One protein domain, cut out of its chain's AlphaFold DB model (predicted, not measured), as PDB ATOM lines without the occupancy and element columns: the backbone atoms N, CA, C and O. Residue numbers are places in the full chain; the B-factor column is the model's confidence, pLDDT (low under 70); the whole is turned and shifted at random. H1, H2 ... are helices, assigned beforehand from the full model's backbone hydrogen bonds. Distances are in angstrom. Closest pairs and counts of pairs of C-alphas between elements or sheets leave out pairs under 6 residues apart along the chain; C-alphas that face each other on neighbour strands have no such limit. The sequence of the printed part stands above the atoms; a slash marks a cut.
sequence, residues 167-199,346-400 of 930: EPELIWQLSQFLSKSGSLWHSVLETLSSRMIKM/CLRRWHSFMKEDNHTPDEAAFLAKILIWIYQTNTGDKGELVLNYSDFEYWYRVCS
ATOM      1  N   GLU A 167     220.955 287.062 259.559       84.81
ATOM      2  CA  GLU A 167     222.208 286.420 259.163       84.81
ATOM      3  C   GLU A 167     222.738 286.989 257.829       84.81
ATOM      4  O   GLU A 167     221.970 287.107 256.869       84.81
ATOM      5  N   PRO A 168     224.051 287.280 257.704       86.50
ATOM      6  CA  PRO A 168     224.609 287.862 256.479       86.50
ATOM      7  C   PRO A 168     224.365 287.015 255.222       86.50
ATOM      8  O   PRO A 168     224.119 287.561 254.150       86.50
ATOM      9  N   GLU A 169     224.393 285.686 255.361       83.44
ATOM     10  CA  GLU A 169     224.114 284.738 254.274       83.44
ATOM     11  C   GLU A 169     222.660 284.827 253.793       83.44
ATOM     12  O   GLU A 169     222.404 284.768 252.595       83.44
ATOM     13  N   LEU A 170     221.706 285.027 254.709       87.62
ATOM     14  CA  LEU A 170     220.294 285.193 254.364       87.62
ATOM     15  C   LEU A 170     220.082 286.466 253.535       87.62
ATOM     16  O   LEU A 170     219.411 286.425 252.504       87.62
ATOM     17  N   ILE A 171     220.705 287.576 253.942       91.38
ATOM     18  CA  ILE A 171     220.649 288.844 253.200       91.38
ATOM     19  C   ILE A 171     221.353 288.725 251.847       91.38
ATOM     20  O   ILE A 171     220.850 289.232 250.843       91.38
ATOM     21  N   TRP A 172     222.486 288.021 251.788       90.31
ATOM     22  CA  TRP A 172     223.168 287.754 250.527       90.31
ATOM     23  C   TRP A 172     222.280 286.936 249.577       90.31
ATOM     24  O   TRP A 172     222.049 287.378 248.452       90.31
ATOM     25  N   GLN A 173     221.701 285.817 250.025       89.62
ATOM     26  CA  GLN A 173     220.786 285.000 249.216       89.62
ATOM     27  C   GLN A 173     219.568 285.801 248.747       89.62
ATOM     28  O   GLN A 173     219.211 285.746 247.567       89.62
ATOM     29  N   LEU A 174     218.972 286.598 249.641       92.38
ATOM     30  CA  LEU A 174     217.887 287.513 249.295       92.38
ATOM     31  C   LEU A 174     218.320 288.474 248.180       92.38
ATOM     32  O   LEU A 174     217.616 288.598 247.181       92.38
ATOM     33  N   SER A 175     219.504 289.086 248.291       94.25
ATOM     34  CA  SER A 175     220.025 289.998 247.266       94.25
ATOM     35  C   SER A 175     220.172 289.323 245.895       94.25
ATOM     36  O   SER A 175     219.879 289.954 244.882       94.25
ATOM     37  N   GLN A 176     220.560 288.043 245.839       91.62
ATOM     38  CA  GLN A 176     220.712 287.310 244.578       91.62
ATOM     39  C   GLN A 176     219.359 287.054 243.901       91.62
ATOM     40  O   GLN A 176     219.234 287.210 242.684       91.62
ATOM     41  N   PHE A 177     218.329 286.702 244.676       92.88
ATOM     42  CA  PHE A 177     216.973 286.570 244.135       92.88
ATOM     43  C   PHE A 177     216.411 287.915 243.681       92.88
ATOM     44  O   PHE A 177     215.819 287.993 242.605       92.88
ATOM     45  N   LEU A 178     216.668 288.986 244.433       93.94
ATOM     46  CA  LEU A 178     216.252 290.332 244.046       93.94
ATOM     47  C   LEU A 178     216.910 290.784 242.737       93.94
ATOM     48  O   LEU A 178     216.217 291.325 241.877       93.94
ATOM     49  N   SER A 179     218.189 290.453 242.527       94.06
ATOM     50  CA  SER A 179     218.895 290.687 241.260       94.06
ATOM     51  C   SER A 179     218.175 290.023 240.080       94.06
ATOM     52  O   SER A 179     217.850 290.676 239.090       94.06
ATOM     53  N   LYS A 180     217.822 288.735 240.221       92.25
ATOM     54  CA  LYS A 180     217.088 287.974 239.194       92.25
ATOM     55  C   LYS A 180     215.655 288.478 238.978       92.25
ATOM     56  O   LYS A 180     215.145 288.377 237.866       92.25
ATOM     57  N   SER A 181     215.018 289.024 240.014       91.56
ATOM     58  CA  SER A 181     213.683 289.632 239.915       91.56
ATOM     59  C   SER A 181     213.677 291.006 239.233       91.56
ATOM     60  O   SER A 181     212.614 291.491 238.858       91.56
ATOM     61  N   GLY A 182     214.848 291.632 239.055       91.50
ATOM     62  CA  GLY A 182     214.970 292.999 238.543       91.50
ATOM     63  C   GLY A 182     214.730 294.088 239.596       91.50
ATOM     64  O   GLY A 182     214.569 295.252 239.238       91.50
ATOM     65  N   SER A 183     214.711 293.731 240.883       92.81
ATOM     66  CA  SER A 183     214.484 294.669 241.983       92.81
ATOM     67  C   SER A 183     215.710 295.547 242.244       92.81
ATOM     68  O   SER A 183     216.838 295.058 242.376       92.81
ATOM     69  N   LEU A 184     215.489 296.855 242.402       92.06
ATOM     70  CA  LEU A 184     216.550 297.828 242.695       92.06
ATOM     71  C   LEU A 184     217.147 297.648 244.102       92.06
ATOM     72  O   LEU A 184     218.295 298.039 244.346       92.06
ATOM     73  N   TRP A 185     216.414 296.980 245.001       94.44
ATOM     74  CA  TRP A 185     216.868 296.642 246.352       94.44
ATOM     75  C   TRP A 185     218.085 295.713 246.381       94.44
ATOM     76  O   TRP A 185     218.806 295.702 247.381       94.44
ATOM     77  N   HIS A 186     218.363 294.987 245.291       94.00
ATOM     78  CA  HIS A 186     219.554 294.144 245.166       94.00
ATOM     79  C   HIS A 186     220.840 294.900 245.531       94.00
ATOM     80  O   HIS A 186     221.590 294.436 246.384       94.00
ATOM     81  N   SER A 187     221.047 296.088 244.955       91.56
ATOM     82  CA  SER A 187     222.259 296.898 245.164       91.56
ATOM     83  C   SER A 187     222.480 297.287 246.633       91.56
ATOM     84  O   SER A 187     223.598 297.218 247.159       91.56
ATOM     85  N   VAL A 188     221.397 297.655 247.323       92.25
ATOM     86  CA  VAL A 188     221.410 298.058 248.734       92.25
ATOM     87  C   VAL A 188     221.732 296.858 249.621       92.25
ATOM     88  O   VAL A 188     222.620 296.939 250.471       92.25
ATOM     89  N   LEU A 189     221.056 295.728 249.402       92.44
ATOM     90  CA  LEU A 189     221.221 294.528 250.226       92.44
ATOM     91  C   LEU A 189     222.533 293.776 249.944       92.44
ATOM     92  O   LEU A 189     223.123 293.194 250.856       92.44
ATOM     93  N   GLU A 190     223.055 293.836 248.720       91.75
ATOM     94  CA  GLU A 190     224.391 293.328 248.385       91.75
ATOM     95  C   GLU A 190     225.488 294.134 249.102       91.75
ATOM     96  O   GLU A 190     226.409 293.567 249.702       91.75
ATOM     97  N   THR A 191     225.360 295.464 249.117       90.75
ATOM     98  CA  THR A 191     226.280 296.338 249.859       90.75
ATOM     99  C   THR A 191     226.197 296.070 251.363       90.75
ATOM    100  O   THR A 191     227.226 295.966 252.042       90.75
ATOM    101  N   LEU A 192     224.976 295.913 251.882       88.44
ATOM    102  CA  LEU A 192     224.713 295.613 253.285       88.44
ATOM    103  C   LEU A 192     225.351 294.283 253.710       88.44
ATOM    104  O   LEU A 192     226.143 294.263 254.654       88.44
ATOM    105  N   SER A 193     225.070 293.200 252.981       88.19
ATOM    106  CA  SER A 193     225.632 291.871 253.257       88.19
ATOM    107  C   SER A 193     227.160 291.868 253.176       88.19
ATOM    108  O   SER A 193     227.821 291.380 254.092       88.19
ATOM    109  N   SER A 194     227.746 292.505 252.156       87.56
ATOM    110  CA  SER A 194     229.204 292.635 252.013       87.56
ATOM    111  C   SER A 194     229.857 293.336 253.209       87.56
ATOM    112  O   SER A 194     230.939 292.944 253.656       87.56
ATOM    113  N   ARG A 195     229.209 294.375 253.749       87.62
ATOM    114  CA  ARG A 195     229.658 295.074 254.962       87.62
ATOM    115  C   ARG A 195     229.549 294.171 256.194       87.62
ATOM    116  O   ARG A 195     230.502 294.104 256.968       87.62
ATOM    117  N   MET A 196     228.434 293.458 256.349       83.62
ATOM    118  CA  MET A 196     228.206 292.539 257.472       83.62
ATOM    119  C   MET A 196     229.226 291.391 257.494       83.62
ATOM    120  O   MET A 196     229.793 291.105 258.547       83.62
ATOM    121  N   ILE A 197     229.526 290.784 256.338       81.62
ATOM    122  CA  ILE A 197     230.515 289.699 256.208       81.62
ATOM    123  C   ILE A 197     231.914 290.176 256.627       81.62
ATOM    124  O   ILE A 197     232.610 289.481 257.364       81.62
ATOM    125  N   LYS A 198     232.319 291.388 256.220       83.31
ATOM    126  CA  LYS A 198     233.620 291.972 256.600       83.31
ATOM    127  C   LYS A 198     233.754 292.223 258.103       83.31
ATOM    128  O   LYS A 198     234.862 292.148 258.624       83.31
ATOM    129  N   MET A 199     232.658 292.542 258.790       73.06
ATOM    130  CA  MET A 199     232.664 292.836 260.227       73.06
ATOM    131  C   MET A 199     232.686 291.578 261.109       73.06
ATOM    132  O   MET A 199     233.113 291.666 262.257       73.06
ATOM    133  N   CYS A 346     206.915 272.220 251.726       90.88
ATOM    134  CA  CYS A 346     207.758 271.031 251.711       90.88
ATOM    135  C   CYS A 346     209.221 271.432 251.518       90.88
ATOM    136  O   CYS A 346     209.631 271.807 250.418       90.88
ATOM    137  N   LEU A 347     210.044 271.260 252.557       89.25
ATOM    138  CA  LEU A 347     211.466 271.625 252.521       89.25
ATOM    139  C   LEU A 347     212.241 270.943 251.382       89.25
ATOM    140  O   LEU A 347     213.120 271.548 250.776       89.25
ATOM    141  N   ARG A 348     211.899 269.697 251.026       86.56
ATOM    142  CA  ARG A 348     212.527 268.993 249.889       86.56
ATOM    143  C   ARG A 348     212.281 269.724 248.573       86.56
ATOM    144  O   ARG A 348     213.223 269.954 247.817       86.56
ATOM    145  N   ARG A 349     211.018 270.059 248.308       85.62
ATOM    146  CA  ARG A 349     210.605 270.748 247.084       85.62
ATOM    147  C   ARG A 349     211.120 272.184 247.063       85.62
ATOM    148  O   ARG A 349     211.641 272.604 246.040       85.62
ATOM    149  N   TRP A 350     211.091 272.874 248.204       89.62
ATOM    150  CA  TRP A 350     211.728 274.178 248.403       89.62
ATOM    151  C   TRP A 350     213.209 274.169 248.004       89.62
ATOM    152  O   TRP A 350     213.610 274.901 247.104       89.62
ATOM    153  N   HIS A 351     214.019 273.283 248.596       86.06
ATOM    154  CA  HIS A 351     215.443 273.187 248.266       86.06
ATOM    155  C   HIS A 351     215.688 272.771 246.814       86.06
ATOM    156  O   HIS A 351     216.669 273.204 246.214       86.06
ATOM    157  N   SER A 352     214.824 271.921 246.252       81.50
ATOM    158  CA  SER A 352     214.911 271.553 244.840       81.50
ATOM    159  C   SER A 352     214.639 272.748 243.934       81.50
ATOM    160  O   SER A 352     215.371 272.918 242.965       81.50
ATOM    161  N   PHE A 353     213.643 273.577 244.266       85.12
ATOM    162  CA  PHE A 353     213.312 274.772 243.502       85.12
ATOM    163  C   PHE A 353     214.423 275.817 243.623       85.12
ATOM    164  O   PHE A 353     214.928 276.256 242.602       85.12
ATOM    165  N   MET A 354     214.916 276.118 244.827       85.00
ATOM    166  CA  MET A 354     216.013 277.083 245.012       85.00
ATOM    167  C   MET A 354     217.263 276.779 244.171       85.00
ATOM    168  O   MET A 354     217.911 277.703 243.691       85.00
ATOM    169  N   LYS A 355     217.598 275.494 243.978       81.81
ATOM    170  CA  LYS A 355     218.795 275.049 243.240       81.81
ATOM    171  C   LYS A 355     218.670 275.112 241.717       81.81
ATOM    172  O   LYS A 355     219.614 274.739 241.031       81.81
ATOM    173  N   GLU A 356     217.520 275.492 241.170       82.12
ATOM    174  CA  GLU A 356     217.385 275.620 239.719       82.12
ATOM    175  C   GLU A 356     218.129 276.872 239.230       82.12
ATOM    176  O   GLU A 356     218.046 277.933 239.844       82.12
ATOM    177  N   ASP A 357     218.880 276.749 238.134       71.38
ATOM    178  CA  ASP A 357     219.766 277.830 237.679       71.38
ATOM    179  C   ASP A 357     218.986 279.032 237.112       71.38
ATOM    180  O   ASP A 357     219.317 280.195 237.378       71.38
ATOM    181  N   ASN A 358     217.900 278.740 236.387       80.31
ATOM    182  CA  ASN A 358     217.107 279.707 235.633       80.31
ATOM    183  C   ASN A 358     215.730 279.899 236.271       80.31
ATOM    184  O   ASN A 358     214.797 279.161 235.953       80.31
ATOM    185  N   HIS A 359     215.627 280.909 237.134       86.31
ATOM    186  CA  HIS A 359     214.354 281.424 237.643       86.31
ATOM    187  C   HIS A 359     213.886 282.576 236.766       86.31
ATOM    188  O   HIS A 359     214.693 283.438 236.412       86.31
ATOM    189  N   THR A 360     212.598 282.615 236.437       88.62
ATOM    190  CA  THR A 360     211.999 283.839 235.887       88.62
ATOM    191  C   THR A 360     212.008 284.954 236.945       88.62
ATOM    192  O   THR A 360     212.138 284.662 238.140       88.62
ATOM    193  N   PRO A 361     211.848 286.233 236.556       90.56
ATOM    194  CA  PRO A 361     211.776 287.324 237.525       90.56
ATOM    195  C   PRO A 361     210.689 287.120 238.594       90.56
ATOM    196  O   PRO A 361     210.947 287.317 239.781       90.56
ATOM    197  N   ASP A 362     209.515 286.627 238.188       88.19
ATOM    198  CA  ASP A 362     208.396 286.338 239.092       88.19
ATOM    199  C   ASP A 362     208.699 285.174 240.050       88.19
ATOM    200  O   ASP A 362     208.403 285.247 241.243       88.19
ATOM    201  N   GLU A 363     209.345 284.111 239.556       90.44
ATOM    202  CA  GLU A 363     209.795 282.996 240.397       90.44
ATOM    203  C   GLU A 363     210.832 283.464 241.422       90.44
ATOM    204  O   GLU A 363     210.759 283.085 242.590       90.44
ATOM    205  N   ALA A 364     211.778 284.312 241.009       92.44
ATOM    206  CA  ALA A 364     212.796 284.859 241.896       92.44
ATOM    207  C   ALA A 364     212.184 285.755 242.986       92.44
ATOM    208  O   ALA A 364     212.554 285.627 244.153       92.44
ATOM    209  N   ALA A 365     211.202 286.595 242.641       92.00
ATOM    210  CA  ALA A 365     210.451 287.389 243.613       92.00
ATOM    211  C   ALA A 365     209.678 286.502 244.609       92.00
ATOM    212  O   ALA A 365     209.698 286.753 245.817       92.00
ATOM    213  N   PHE A 366     209.034 285.431 244.135       92.56
ATOM    214  CA  PHE A 366     208.378 284.458 245.009       92.56
ATOM    215  C   PHE A 366     209.379 283.780 245.958       92.56
ATOM    216  O   PHE A 366     209.145 283.718 247.166       92.56
ATOM    217  N   LEU A 367     210.522 283.315 245.441       93.12
ATOM    218  CA  LEU A 367     211.574 282.691 246.247       93.12
ATOM    219  C   LEU A 367     212.138 283.659 247.296       93.12
ATOM    220  O   LEU A 367     212.295 283.255 248.443       93.12
ATOM    221  N   ALA A 368     212.362 284.932 246.955       92.81
ATOM    222  CA  ALA A 368     212.790 285.962 247.905       92.81
ATOM    223  C   ALA A 368     211.817 286.099 249.091       92.81
ATOM    224  O   ALA A 368     212.241 286.112 250.248       92.81
ATOM    225  N   LYS A 369     210.506 286.124 248.811       92.12
ATOM    226  CA  LYS A 369     209.445 286.187 249.831       92.12
ATOM    227  C   LYS A 369     209.457 284.960 250.750       92.12
ATOM    228  O   LYS A 369     209.440 285.093 251.973       92.12
ATOM    229  N   ILE A 370     209.490 283.759 250.167       93.00
ATOM    230  CA  ILE A 370     209.475 282.505 250.935       93.00
ATOM    231  C   ILE A 370     210.773 282.319 251.728       93.00
ATOM    232  O   ILE A 370     210.729 281.784 252.833       93.00
ATOM    233  N   LEU A 371     211.911 282.778 251.198       92.38
ATOM    234  CA  LEU A 371     213.212 282.669 251.845       92.38
ATOM    235  C   LEU A 371     213.218 283.355 253.210       92.38
ATOM    236  O   LEU A 371     213.672 282.743 254.163       92.38
ATOM    237  N   ILE A 372     212.696 284.576 253.337       91.19
ATOM    238  CA  ILE A 372     212.608 285.236 254.648       91.19
ATOM    239  C   ILE A 372     211.606 284.518 255.556       91.19
ATOM    240  O   ILE A 372     211.921 284.196 256.703       91.19
ATOM    241  N   TRP A 373     210.417 284.212 255.033       92.12
ATOM    242  CA  TRP A 373     209.351 283.580 255.810       92.12
ATOM    243  C   TRP A 373     209.757 282.224 256.405       92.12
ATOM    244  O   TRP A 373     209.404 281.922 257.544       92.12
ATOM    245  N   ILE A 374     210.534 281.411 255.683       90.19
ATOM    246  CA  ILE A 374     210.894 280.059 256.133       90.19
ATOM    247  C   ILE A 374     211.799 280.049 257.374       90.19
ATOM    248  O   ILE A 374     211.849 279.038 258.069       90.19
ATOM    249  N   TYR A 375     212.498 281.154 257.658       86.44
ATOM    250  CA  TYR A 375     213.270 281.337 258.894       86.44
ATOM    251  C   TYR A 375     212.434 281.915 260.044       86.44
ATOM    252  O   TYR A 375     212.888 281.904 261.184       86.44
ATOM    253  N   GLN A 376     211.230 282.415 259.757       86.81
ATOM    254  CA  GLN A 376     210.318 283.012 260.737       86.81
ATOM    255  C   GLN A 376     209.198 282.045 261.155       86.81
ATOM    256  O   GLN A 376     208.710 282.113 262.282       86.81
ATOM    257  N   THR A 377     208.768 281.155 260.256       88.75
ATOM    258  CA  THR A 377     207.636 280.252 260.492       88.75
ATOM    259  C   THR A 377     207.997 279.059 261.374       88.75
ATOM    260  O   THR A 377     209.045 278.438 261.220       88.75
ATOM    261  N   ASN A 378     207.066 278.679 262.254       86.31
ATOM    262  CA  ASN A 378     207.123 277.425 263.018       86.31
ATOM    263  C   ASN A 378     206.133 276.372 262.497       86.31
ATOM    264  O   ASN A 378     206.189 275.208 262.897       86.31
ATOM    265  N   THR A 379     205.196 276.770 261.631       88.38
ATOM    266  CA  THR A 379     204.108 275.899 261.167       88.38
ATOM    267  C   THR A 379     204.245 275.518 259.700       88.38
ATOM    268  O   THR A 379     203.697 274.493 259.294       88.38
ATOM    269  N   GLY A 380     204.963 276.324 258.909       90.50
ATOM    270  CA  GLY A 380     205.068 276.170 257.463       90.50
ATOM    271  C   GLY A 380     203.733 276.329 256.732       90.50
ATOM    272  O   GLY A 380     203.602 275.823 255.616       90.50
ATOM    273  N   ASP A 381     202.744 276.973 257.354       91.38
ATOM    274  CA  ASP A 381     201.389 277.149 256.836       91.38
ATOM    275  C   ASP A 381     201.298 278.340 255.872       91.38
ATOM    276  O   ASP A 381     201.600 279.479 256.217       91.38
ATOM    277  N   LYS A 382     200.795 278.086 254.662       90.75
ATOM    278  CA  LYS A 382     200.511 279.090 253.630       90.75
ATOM    279  C   LYS A 382     199.631 280.232 254.138       90.75
ATOM    280  O   LYS A 382     199.726 281.333 253.614       90.75
ATOM    281  N   GLY A 383     198.746 279.966 255.100       84.75
ATOM    282  CA  GLY A 383     197.857 280.965 255.693       84.75
ATOM    283  C   GLY A 383     198.596 282.092 256.417       84.75
ATOM    284  O   GLY A 383     198.021 283.157 256.607       84.75
ATOM    285  N   GLU A 384     199.871 281.895 256.761       87.06
ATOM    286  CA  GLU A 384     200.728 282.955 257.291       87.06
ATOM    287  C   GLU A 384     201.142 283.963 256.210       87.06
ATOM    288  O   GLU A 384     201.578 285.049 256.551       87.06
ATOM    289  N   LEU A 385     201.006 283.641 254.920       86.06
ATOM    290  CA  LEU A 385     201.491 284.455 253.806       86.06
ATOM    291  C   LEU A 385     200.367 285.193 253.076       86.06
ATOM    292  O   LEU A 385     199.291 284.648 252.815       86.06
ATOM    293  N   VAL A 386     200.672 286.398 252.591       79.69
ATOM    294  CA  VAL A 386     199.834 287.094 251.602       79.69
ATOM    295  C   VAL A 386     200.316 286.763 250.186       79.69
ATOM    296  O   VAL A 386     201.278 287.342 249.665       79.69
ATOM    297  N   LEU A 387     199.631 285.804 249.558       79.62
ATOM    298  CA  LEU A 387     199.901 285.346 248.194       79.62
ATOM    299  C   LEU A 387     198.887 285.926 247.198       79.62
ATOM    300  O   LEU A 387     197.682 285.958 247.461       79.62
ATOM    301  N   ASN A 388     199.379 286.380 246.047       74.50
ATOM    302  CA  ASN A 388     198.538 286.772 244.912       74.50
ATOM    303  C   ASN A 388     198.184 285.546 244.035       74.50
ATOM    304  O   ASN A 388     198.517 284.407 244.358       74.50
ATOM    305  N   TYR A 389     197.473 285.758 242.921       68.94
ATOM    306  CA  TYR A 389     197.045 284.648 242.060       68.94
ATOM    307  C   TYR A 389     198.220 283.888 241.420       68.94
ATOM    308  O   TYR A 389     198.198 282.659 241.393       68.94
ATOM    309  N   SER A 390     199.250 284.597 240.943       69.75
ATOM    310  CA  SER A 390     200.448 283.981 240.352       69.75
ATOM    311  C   SER A 390     201.279 283.225 241.394       69.75
ATOM    312  O   SER A 390     201.747 282.121 241.124       69.75
ATOM    313  N   ASP A 391     201.366 283.743 242.620       82.19
ATOM    314  CA  ASP A 391     202.050 283.102 243.744       82.19
ATOM    315  C   ASP A 391     201.479 281.707 244.055       82.19
ATOM    316  O   ASP A 391     202.227 280.821 244.471       82.19
ATOM    317  N   PHE A 392     200.176 281.462 243.847       77.38
ATOM    318  CA  PHE A 392     199.592 280.134 244.079       77.38
ATOM    319  C   PHE A 392     200.142 279.063 243.132       77.38
ATOM    320  O   PHE A 392     200.250 277.897 243.526       77.38
ATOM    321  N   GLU A 393     200.516 279.437 241.907       76.56
ATOM    322  CA  GLU A 393     201.142 278.513 240.962       76.56
ATOM    323  C   GLU A 393     202.540 278.104 241.440       76.56
ATOM    324  O   GLU A 393     202.879 276.915 241.444       76.56
ATOM    325  N   TYR A 394     203.327 279.064 241.931       85.62
ATOM    326  CA  TYR A 394     204.646 278.792 242.502       85.62
ATOM    327  C   TYR A 394     204.550 278.039 243.832       85.62
ATOM    328  O   TYR A 394     205.321 277.105 244.070       85.62
ATOM    329  N   TRP A 395     203.552 278.357 244.662       88.81
ATOM    330  CA  TRP A 395     203.283 277.646 245.908       88.81
ATOM    331  C   TRP A 395     203.045 276.153 245.676       88.81
ATOM    332  O   TRP A 395     203.603 275.317 246.390       88.81
ATOM    333  N   TYR A 396     202.285 275.792 244.639       82.06
ATOM    334  CA  TYR A 396     202.041 274.390 244.291       82.06
ATOM    335  C   TYR A 396     203.346 273.599 244.088       82.06
ATOM    336  O   TYR A 396     203.444 272.434 244.483       82.06
ATOM    337  N   ARG A 397     204.389 274.249 243.554       81.00
ATOM    338  CA  ARG A 397     205.705 273.632 243.330       81.00
ATOM    339  C   ARG A 397     206.492 273.389 244.613       81.00
ATOM    340  O   ARG A 397     207.348 272.509 244.615       81.00
ATOM    341  N   VAL A 398     206.218 274.136 245.682       88.62
ATOM    342  CA  VAL A 398     206.934 274.031 246.967       88.62
ATOM    343  C   VAL A 398     206.116 273.381 248.075       88.62
ATOM    344  O   VAL A 398     206.695 272.993 249.084       88.62
ATOM    345  N   CYS A 399     204.804 273.218 247.915       89.75
ATOM    346  CA  CYS A 399     203.923 272.661 248.943       89.75
ATOM    347  C   CYS A 399     204.058 271.133 249.114       89.75
ATOM    348  O   CYS A 399     204.678 270.446 248.300       89.75
ATOM    349  N   SER A 400     203.464 270.592 250.179       85.06
ATOM    350  CA  SER A 400     203.551 269.183 250.602       85.06
ATOM    351  C   SER A 400     202.533 268.250 249.941       85.06
ATOM    352  O   SER A 400     202.143 267.254 250.557       85.06
TER     353      SER A 400
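AT A GLANCE: This is residues 167 to 199 and 346 to 400 of the 930 residues of the protein "3'-5' exonuclease DinG" of Desulfotomaculum reducens (strain MI-1) (UniProt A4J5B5). Three helices, H2, H1 and H4, stand side by side in a slightly curved row, with neighbours running opposite ways and H1 in the middle. Beyond H4, on the side away from H1 and H2, the shorter helices H3 and H5 meet each other, and H5 is joined to H4 by a long looping link. The printed part has 88 residues with five named helices, in the order H1, H2, H3, H4, H5, and no named strand; its class is all helix. The whole is compact, with a radius of gyration of the C-alphas of 13.3 A, and spans 38 by 27 by 23 A.

IN THESE COORDINATES: Find C-alpha 168 at (224.609, 287.862, 256.479); from there H1 runs through residues 168 to 181 over 19.9 A. After three residues H2 takes up residues 185 to 199, 21.4 A long, and stops at the cut. Beyond it, look for H3 at residues 347 to 354, a short helix of 10.3 A. H4, the longest helix, holds residues 361 to 376; go from C-alpha 361 at (211.776, 287.324, 237.525) to C-alpha 376, 23.7 A on. H5 covers residues 389 to 398, 15.3 A, and ends at C-alpha 398 at (206.934, 274.031, 246.967).

HOW THE PARTS SIT: Begin with H1 and H2, a helical hairpin: they touch at a shallow tilt of 21 degrees, opposite ways, and their closest C-alphas are those of Ser 175 and His 186, 4.7 A apart. H1 also touches H4, at a shallow tilt of 22 degrees, opposite ways; look at the C-alphas of Ser 181 and Pro 361, the closest, 3.8 A apart. H2 and H4 are apart. H3 and H4 are close but not clearly touching, with the C-alphas of Met 354 and Leu 367 closest at 7.3 A. H3 touches H5 at a steep tilt of 63 degrees, and the closest C-alphas are those of Arg 349 and Val 398, 4.9 A apart. H4 and H5 only just touch, with 3 pairs of C-alphas within 8 A, H4 with residues 363 to 366 alone; Phe 366 and Asp 391 have the closest C-alphas, 6.6 A apart. In H1, H2 and H3 every O i to N i+4 pair is within hydrogen-bond range, against 10 of 12 in H4 and 3 of 6 in H5.

THE WHOLE: The two C-alphas farthest apart are those of Met 199 and Tyr 389, 40.8 A. Residues 200 to 345 are not printed, and C-alphas 199 and 346 are 34.2 A apart across that cut. The link from H4 to H5, residues 377 to 388, is long. Mean pLDDT of the printed part is 87.3; look at residues 389 to 390 for the values under 70.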